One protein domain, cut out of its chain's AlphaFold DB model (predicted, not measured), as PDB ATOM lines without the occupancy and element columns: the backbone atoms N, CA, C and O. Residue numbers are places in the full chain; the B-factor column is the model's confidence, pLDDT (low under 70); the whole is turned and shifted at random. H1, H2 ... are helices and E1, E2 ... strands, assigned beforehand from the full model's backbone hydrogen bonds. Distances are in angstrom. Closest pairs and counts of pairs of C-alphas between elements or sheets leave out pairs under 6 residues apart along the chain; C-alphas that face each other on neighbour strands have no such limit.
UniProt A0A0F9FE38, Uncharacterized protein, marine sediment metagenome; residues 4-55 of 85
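AT A GLANCE: This is residues 4 to 55 of the 85 residues of an uncharacterized protein of marine sediment metagenome (UniProt A0A0F9FE38). A small sheet of three short strands, E1, E4 and E3, forms the middle; the nine-residue helix H1 only grazes it, mostly at E3 and with its residues 31 to 35, and the four-residue helix H2 sits at one end of the sheet. From E1 the chain swings out in a loop, residues 14 to 23, and folds back through the short strand E2 into H1; this loop and the turn after H1 make the two ends of the longest axis. The 52 printed residues hold four named strands and two named helices, in the order E1, E2, H1, E3, H2, E4, and the class is mixed, helices and strands. The sheet's order is E1, E4, E3, all antiparallel. The whole is compact, with a radius of gyration of the C-alphas of 10.5 A, and rounded, spanning 29 by 21 by 18 A.

IN THESE COORDINATES: The printed part begins at Arg 4, and the first named element is E1, residues 11 to 13, 7.1 A long, with C-alpha 11 at (18.269, -40.501, 25.521). E2, residues 24 to 26, measures 7.0 A. H1, residues 28 to 36, is 12.2 A long and starts with C-alpha 28 at (20.196, -53.308, 22.354). E3, residues 40 to 42, measures 7.0 A, and H2, residues 46 to 49, measures 5.2 A. E4, residues 51 to 54, is 10.5 A long and ends with C-alpha 54 at (10.538, -42.022, 28.111).

HOW THE PARTS SIT: E1 and E3 are the edge strands of the sheet, and E4 is the inner one. E1 and E4 are antiparallel at 140 degrees; C-alphas 12 and 51 face each other at 4.8 A, and N 52 and O 11 are within hydrogen-bond range at 2.9 A. E4 and E3 are antiparallel at 155 degrees; C-alphas 52 and 42 face each other at 4.3 A, and N 53 and O 41 are within hydrogen-bond range at 2.8 A. The pairing is staggered: E4 pairs with E1 over residues 51 to 52 and with E3 over residues 52 to 54. H1 only grazes the sheet, with its residues 31 to 35; the closest C-alphas of H1 and E3 are those of Leu 34 and Ile 40, 5.7 A apart. H2 only grazes the sheet too, with its residues 46 to 49; its closest C-alpha to E4 is that of His 46, 7.4 A from that of Trp 52. E2 pairs with no named strand. E1 and E2 are near each other, with 7 pairs of C-alphas within 10 A. E2 and H1 meet only through their link, and H1 and H2 are apart. In H1 every O i to N i+4 pair is within hydrogen-bond range, and H2 is too short for such a pair.

THE WHOLE: The C-alphas farthest apart are those of Glu 21 and Leu 37, at 29.2 A. The printed part has no cut. The link from E1 to E2, 10 residues, is short; the other links are tight. The mean pLDDT of the printed part is 93.3, and no printed residue is under 70.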
ATOM      1  N   ARG A   4      22.416 -44.109  24.375       96.44
ATOM      2  CA  ARG A   4      23.153 -43.343  25.377       96.44
ATOM      3  C   ARG A   4      22.179 -42.565  26.233       96.44
ATOM      4  O   ARG A   4      21.326 -41.858  25.703       96.44
ATOM      5  N   TRP A   5      22.335 -42.674  27.538       96.50
ATOM      6  CA  TRP A   5      21.635 -41.862  28.511       96.50
ATOM      7  C   TRP A   5      22.618 -40.849  29.093       96.50
ATOM      8  O   TRP A   5      23.542 -41.205  29.829       96.50
ATOM      9  N   ARG A   6      22.418 -39.589  28.699       96.25
ATOM     10  CA  ARG A   6      23.208 -38.438  29.131       96.25
ATOM     11  C   ARG A   6      22.931 -38.105  30.595       96.25
ATOM     12  O   ARG A   6      21.832 -38.335  31.101       96.25
ATOM     13  N   ARG A   7      23.894 -37.445  31.244       95.62
ATOM     14  CA  ARG A   7      23.746 -36.926  32.618       95.62
ATOM     15  C   ARG A   7      22.586 -35.944  32.786       95.62
ATOM     16  O   ARG A   7      22.040 -35.839  33.877       95.62
ATOM     17  N   ASP A   8      22.214 -35.244  31.717       92.75
ATOM     18  CA  ASP A   8      21.078 -34.316  31.700       92.75
ATOM     19  C   ASP A   8      19.716 -35.003  31.491       92.75
ATOM     20  O   ASP A   8      18.687 -34.334  31.436       92.75
ATOM     21  N   GLY A   9      19.690 -36.335  31.372       91.56
ATOM     22  CA  GLY A   9      18.465 -37.108  31.203       91.56
ATOM     23  C   GLY A   9      18.093 -37.428  29.754       91.56
ATOM     24  O   GLY A   9      17.185 -38.233  29.545       91.56
ATOM     25  N   ARG A  10      18.776 -36.861  28.749       95.19
ATOM     26  CA  ARG A  10      18.481 -37.149  27.336       95.19
ATOM     27  C   ARG A  10      18.862 -38.578  26.956       95.19
ATOM     28  O   ARG A  10      19.910 -39.090  27.355       95.19
ATOM     29  N   LEU A  11      18.030 -39.191  26.118       96.69
ATOM     30  CA  LEU A  11      18.269 -40.501  25.521       96.69
ATOM     31  C   LEU A  11      18.579 -40.331  24.031       96.69
ATOM     32  O   LEU A  11      17.765 -39.806  23.272       96.69
ATOM     33  N   LEU A  12      19.756 -40.779  23.607       96.94
ATOM     34  CA  LEU A  12      20.267 -40.606  22.248       96.94
ATOM     35  C   LEU A  12      20.662 -41.946  21.635       96.94
ATOM     36  O   LEU A  12      21.196 -42.822  22.305       96.94
ATOM     37  N   CYS A  13      20.460 -42.119  20.336       95.94
ATOM     38  CA  CYS A  13      20.976 -43.268  19.608       95.94
ATOM     39  C   CYS A  13      22.503 -43.272  19.684       95.94
ATOM     40  O   CYS A  13      23.162 -42.312  19.273       95.94
ATOM     41  N   ALA A  14      23.070 -44.381  20.165       95.25
ATOM     42  CA  ALA A  14      24.510 -44.498  20.352       95.25
ATOM     43  C   ALA A  14      25.299 -44.461  19.029       95.25
ATOM     44  O   ALA A  14      26.478 -44.134  19.019       95.25
ATOM     45  N   ALA A  15      24.670 -44.777  17.897       94.31
ATOM     46  CA  ALA A  15      25.338 -44.709  16.595       94.31
ATOM     47  C   ALA A  15      25.259 -43.326  15.930       94.31
ATOM     48  O   ALA A  15      25.933 -43.105  14.933       94.31
ATOM     49  N   MET A  16      24.410 -42.424  16.432       95.50
ATOM     50  CA  MET A  16      24.140 -41.120  15.807       95.50
ATOM     51  C   MET A  16      24.667 -39.934  16.613       95.50
ATOM     52  O   MET A  16      24.445 -38.785  16.249       95.50
ATOM     53  N   SER A  17      25.307 -40.207  17.741       94.56
ATOM     54  CA  SER A  17      25.875 -39.192  18.619       94.56
ATOM     55  C   SER A  17      27.313 -39.566  18.966       94.56
ATOM     56  O   SER A  17      27.706 -40.725  18.810       94.56
ATOM     57  N   GLU A  18      28.085 -38.608  19.461       95.25
ATOM     58  CA  GLU A  18      29.383 -38.881  20.076       95.25
ATOM     59  C   GLU A  18      29.203 -39.326  21.534       95.25
ATOM     60  O   GLU A  18      28.164 -39.075  22.159       95.25
ATOM     61  N   ALA A  19      30.187 -40.031  22.082       95.25
ATOM     62  CA  ALA A  19      30.214 -40.306  23.515       95.25
ATOM     63  C   ALA A  19      30.589 -39.029  24.286       95.25
ATOM     64  O   ALA A  19      31.441 -38.262  23.848       95.25
ATOM     65  N   GLU A  20      29.961 -38.820  25.435       95.94
ATOM     66  CA  GLU A  20      30.244 -37.735  26.371       95.94
ATOM     67  C   GLU A  20      30.617 -38.315  27.746       95.94
ATOM     68  O   GLU A  20      30.270 -39.449  28.094       95.94
ATOM     69  N   GLU A  21      31.352 -37.541  28.543       96.50
ATOM     70  CA  GLU A  21      31.754 -37.965  29.882       96.50
ATOM     71  C   GLU A  21      30.535 -38.160  30.800       96.50
ATOM     72  O   GLU A  21      29.687 -37.281  30.962       96.50
ATOM     73  N   GLY A  22      30.466 -39.332  31.439       94.62
ATOM     74  CA  GLY A  22      29.369 -39.702  32.335       94.62
ATOM     75  C   GLY A  22      28.110 -40.212  31.632       94.62
ATOM     76  O   GLY A  22      27.075 -40.356  32.283       94.62
ATOM     77  N   ASP A  23      28.190 -40.520  30.339       95.75
ATOM     78  CA  ASP A  23      27.175 -41.318  29.662       95.75
ATOM     79  C   ASP A  23      26.993 -42.690  30.309       95.75
ATOM     80  O   ASP A  23      27.954 -43.399  30.617       95.75
ATOM     81  N   THR A  24      25.739 -43.126  30.383       95.62
ATOM     82  CA  THR A  24      25.401 -44.534  30.607       95.62
ATOM     83  C   THR A  24      24.755 -45.129  29.359       95.62
ATOM     84  O   THR A  24      24.311 -44.409  28.464       95.62
ATOM     85  N   TYR A  25      24.737 -46.460  29.253       94.38
ATOM     86  CA  TYR A  25      24.324 -47.144  28.028       94.38
ATOM     87  C   TYR A  25      23.195 -48.137  28.286       94.38
ATOM     88  O   TYR A  25      23.314 -49.055  29.096       94.38
ATOM     89  N   ILE A  26      22.122 -48.002  27.511       94.88
ATOM     90  CA  ILE A  26      21.060 -48.996  27.396       94.88
ATOM     91  C   ILE A  26      21.404 -49.890  26.207       94.88
ATOM     92  O   ILE A  26      21.355 -49.482  25.042       94.88
ATOM     93  N   GLY A  27      21.779 -51.132  26.506       94.69
ATOM     94  CA  GLY A  27      22.108 -52.126  25.491       94.69
ATOM     95  C   GLY A  27      20.910 -52.491  24.608       94.69
ATOM     96  O   GLY A  27      19.758 -52.396  25.020       94.69
ATOM     97  N   VAL A  28      21.196 -52.985  23.398       90.94
ATOM     98  CA  VAL A  28      20.196 -53.308  22.354       90.94
ATOM     99  C   VAL A  28      19.069 -54.211  22.857       90.94
ATOM    100  O   VAL A  28      17.915 -54.005  22.501       90.94
ATOM    101  N   ARG A  29      19.399 -55.214  23.685       93.44
ATOM    102  CA  ARG A  29      18.407 -56.166  24.211       93.44
ATOM    103  C   ARG A  29      17.404 -55.474  25.131       93.44
ATOM    104  O   ARG A  29      16.206 -55.626  24.943       93.44
ATOM    105  N   LEU A  30      17.901 -54.685  26.087       93.12
ATOM    106  CA  LEU A  30      17.049 -53.940  27.011       93.12
ATOM    107  C   LEU A  30      16.252 -52.860  26.271       93.12
ATOM    108  O   LEU A  30      15.064 -52.710  26.522       93.12
ATOM    109  N   LEU A  31      16.876 -52.161  25.318       91.56
ATOM    110  CA  LEU A  31      16.194 -51.186  24.468       91.56
ATOM    111  C   LEU A  31      15.015 -51.815  23.711       91.56
ATOM    112  O   LEU A  31      13.932 -51.238  23.693       91.56
ATOM    113  N   GLY A  32      15.209 -53.006  23.130       90.69
ATOM    114  CA  GLY A  32      14.144 -53.760  22.466       90.69
ATOM    115  C   GLY A  32      12.977 -54.063  23.406       90.69
ATOM    116  O   GLY A  32      11.842 -53.720  23.090       90.69
ATOM    117  N   MET A  33      13.266 -54.593  24.599       92.25
ATOM    118  CA  MET A  33      12.244 -54.873  25.616       92.25
ATOM    119  C   MET A  33      11.479 -53.613  26.044       92.25
ATOM    120  O   MET A  33      10.255 -53.628  26.131       92.25
ATOM    121  N   LEU A  34      12.181 -52.506  26.300       90.31
ATOM    122  CA  LEU A  34      11.552 -51.243  26.699       90.31
ATOM    123  C   LEU A  34      10.657 -50.674  25.591       90.31
ATOM    124  O   LEU A  34       9.605 -50.111  25.887       90.31
ATOM    125  N   ASN A  35      11.056 -50.826  24.328       88.25
ATOM    126  CA  ASN A  35      10.269 -50.387  23.179       88.25
ATOM    127  C   ASN A  35       9.033 -51.280  22.957       88.25
ATOM    128  O   ASN A  35       7.945 -50.766  22.709       88.25
ATOM    129  N   GLU A  36       9.160 -52.602  23.111       89.12
ATOM    130  CA  GLU A  36       8.027 -53.544  23.071       89.12
ATOM    131  C   GLU A  36       6.989 -53.242  24.162       89.12
ATOM    132  O   GLU A  36       5.787 -53.242  23.898       89.12
ATOM    133  N   LEU A  37       7.453 -52.908  25.371       88.44
ATOM    134  CA  LEU A  37       6.613 -52.468  26.491       88.44
ATOM    135  C   LEU A  37       6.106 -51.023  26.344       88.44
ATOM    136  O   LEU A  37       5.370 -50.544  27.206       88.44
ATOM    137  N   ARG A  38       6.503 -50.311  25.280       87.38
ATOM    138  CA  ARG A  38       6.203 -48.890  25.051       87.38
ATOM    139  C   ARG A  38       6.561 -48.001  26.245       87.38
ATOM    140  O   ARG A  38       5.818 -47.087  26.563       87.38
ATOM    141  N   VAL A  39       7.679 -48.274  26.913       91.50
ATOM    142  CA  VAL A  39       8.239 -47.436  27.996       91.50
ATOM    143  C   VAL A  39       9.162 -46.360  27.425       91.50
ATOM    144  O   VAL A  39       9.321 -45.284  28.002       91.50
ATOM    145  N   ILE A  40       9.761 -46.643  26.270       91.38
ATOM    146  CA  ILE A  40      10.594 -45.718  25.510       91.38
ATOM    147  C   ILE A  40      10.116 -45.697  24.056       91.38
ATOM    148  O   ILE A  40       9.703 -46.729  23.529       91.38
ATOM    149  N   VAL A  41      10.171 -44.535  23.412       92.00
ATOM    150  CA  VAL A  41       9.805 -44.355  22.002       92.00
ATOM    151  C   VAL A  41      10.839 -43.492  21.292       92.00
ATOM    152  O   VAL A  41      11.423 -42.588  21.890       92.00
ATOM    153  N   ALA A  42      11.087 -43.775  20.018       92.31
ATOM    154  CA  ALA A  42      11.942 -42.932  19.191       92.31
ATOM    155  C   ALA A  42      11.212 -41.627  18.823       92.31
ATOM    156  O   ALA A  42      10.003 -41.631  18.590       92.31
ATOM    157  N   ASP A  43      11.950 -40.521  18.742       93.00
ATOM    158  CA  ASP A  43      11.428 -39.249  18.234       93.00
ATOM    159  C   ASP A  43      10.924 -39.396  16.779       93.00
ATOM    160  O   ASP A  43      11.523 -40.137  15.996       93.00
ATOM    161  N   PRO A  44       9.866 -38.687  16.344       91.56
ATOM    162  CA  PRO A  44       9.402 -38.756  14.953       91.56
ATOM    163  C   PRO A  44      10.490 -38.429  13.913       91.56
ATOM    164  O   PRO A  44      10.518 -39.002  12.823       91.56
ATOM    165  N   ASN A  45      11.431 -37.549  14.262       93.12
ATOM    166  CA  ASN A  45      12.591 -37.170  13.464       93.12
ATOM    167  C   ASN A  45      13.871 -37.918  13.876       93.12
ATOM    168  O   ASN A  45      14.973 -37.442  13.587       93.12
ATOM    169  N   HIS A  46      13.750 -39.106  14.480       90.81
ATOM    170  CA  HIS A  46      14.869 -39.911  14.978       90.81
ATOM    171  C   HIS A  46      16.023 -40.049  13.979       90.81
ATOM    172  O   HIS A  46      17.186 -39.955  14.349       90.81
ATOM    173  N   LYS A  47      15.716 -40.204  12.685       92.19
ATOM    174  CA  LYS A  47      16.722 -40.323  11.613       92.19
ATOM    175  C   LYS A  47      17.642 -39.104  11.475       92.19
ATOM    176  O   LYS A  47      18.688 -39.221  10.848       92.19
ATOM    177  N   LYS A  48      17.249 -37.948  12.012       93.25
ATOM    178  CA  LYS A  48      18.024 -36.701  11.982       93.25
ATOM    179  C   LYS A  48      18.631 -36.359  13.340       93.25
ATOM    180  O   LYS A  48      19.758 -35.888  13.377       93.25
ATOM    181  N   ASN A  49      17.893 -36.568  14.432       93.31
ATOM    182  CA  ASN A  49      18.303 -36.122  15.772       93.31
ATOM    183  C   ASN A  49      18.765 -37.256  16.705       93.31
ATOM    184  O   ASN A  49      19.333 -36.984  17.757       93.31
ATOM    185  N   GLY A  50      18.513 -38.518  16.351       95.06
ATOM    186  CA  GLY A  50      18.835 -39.677  17.175       95.06
ATOM    187  C   GLY A  50      18.094 -39.733  18.514       95.06
ATOM    188  O   GLY A  50      18.479 -40.537  19.357       95.06
ATOM    189  N   LEU A  51      17.062 -38.922  18.749       95.44
ATOM    190  CA  LEU A  51      16.424 -38.799  20.063       95.44
ATOM    191  C   LEU A  51      15.473 -39.960  20.372       95.44
ATOM    192  O   LEU A  51      14.805 -40.503  19.487       95.44
ATOM    193  N   TRP A  52      15.412 -40.301  21.654       95.00
ATOM    194  CA  TRP A  52      14.428 -41.188  22.265       95.00
ATOM    195  C   TRP A  52      13.797 -40.493  23.474       95.00
ATOM    196  O   TRP A  52      14.420 -39.636  24.103       95.00
ATOM    197  N   TYR A  53      12.586 -40.904  23.838       92.62
ATOM    198  CA  TYR A  53      11.863 -40.375  24.990       92.62
ATOM    199  C   TYR A  53      11.316 -41.492  25.860       92.62
ATOM    200  O   TYR A  53      10.803 -42.490  25.354       92.62
ATOM    201  N   TRP A  54      11.365 -41.278  27.171       90.75
ATOM    202  CA  TRP A  54      10.538 -42.022  28.111       90.75
ATOM    203  C   TRP A  54       9.070 -41.644  27.910       90.75
ATOM    204  O   TRP A  54       8.749 -40.472  27.724       90.75
ATOM    205  N   THR A  55       8.173 -42.620  27.991       85.62
ATOM    206  CA  THR A  55       6.727 -42.385  27.943       85.62
ATOM    207  C   THR A  55       6.031 -43.019  29.146       85.62
ATOM    208  O   THR A  55       6.459 -44.045  29.676       85.62
TER     209      THR A  55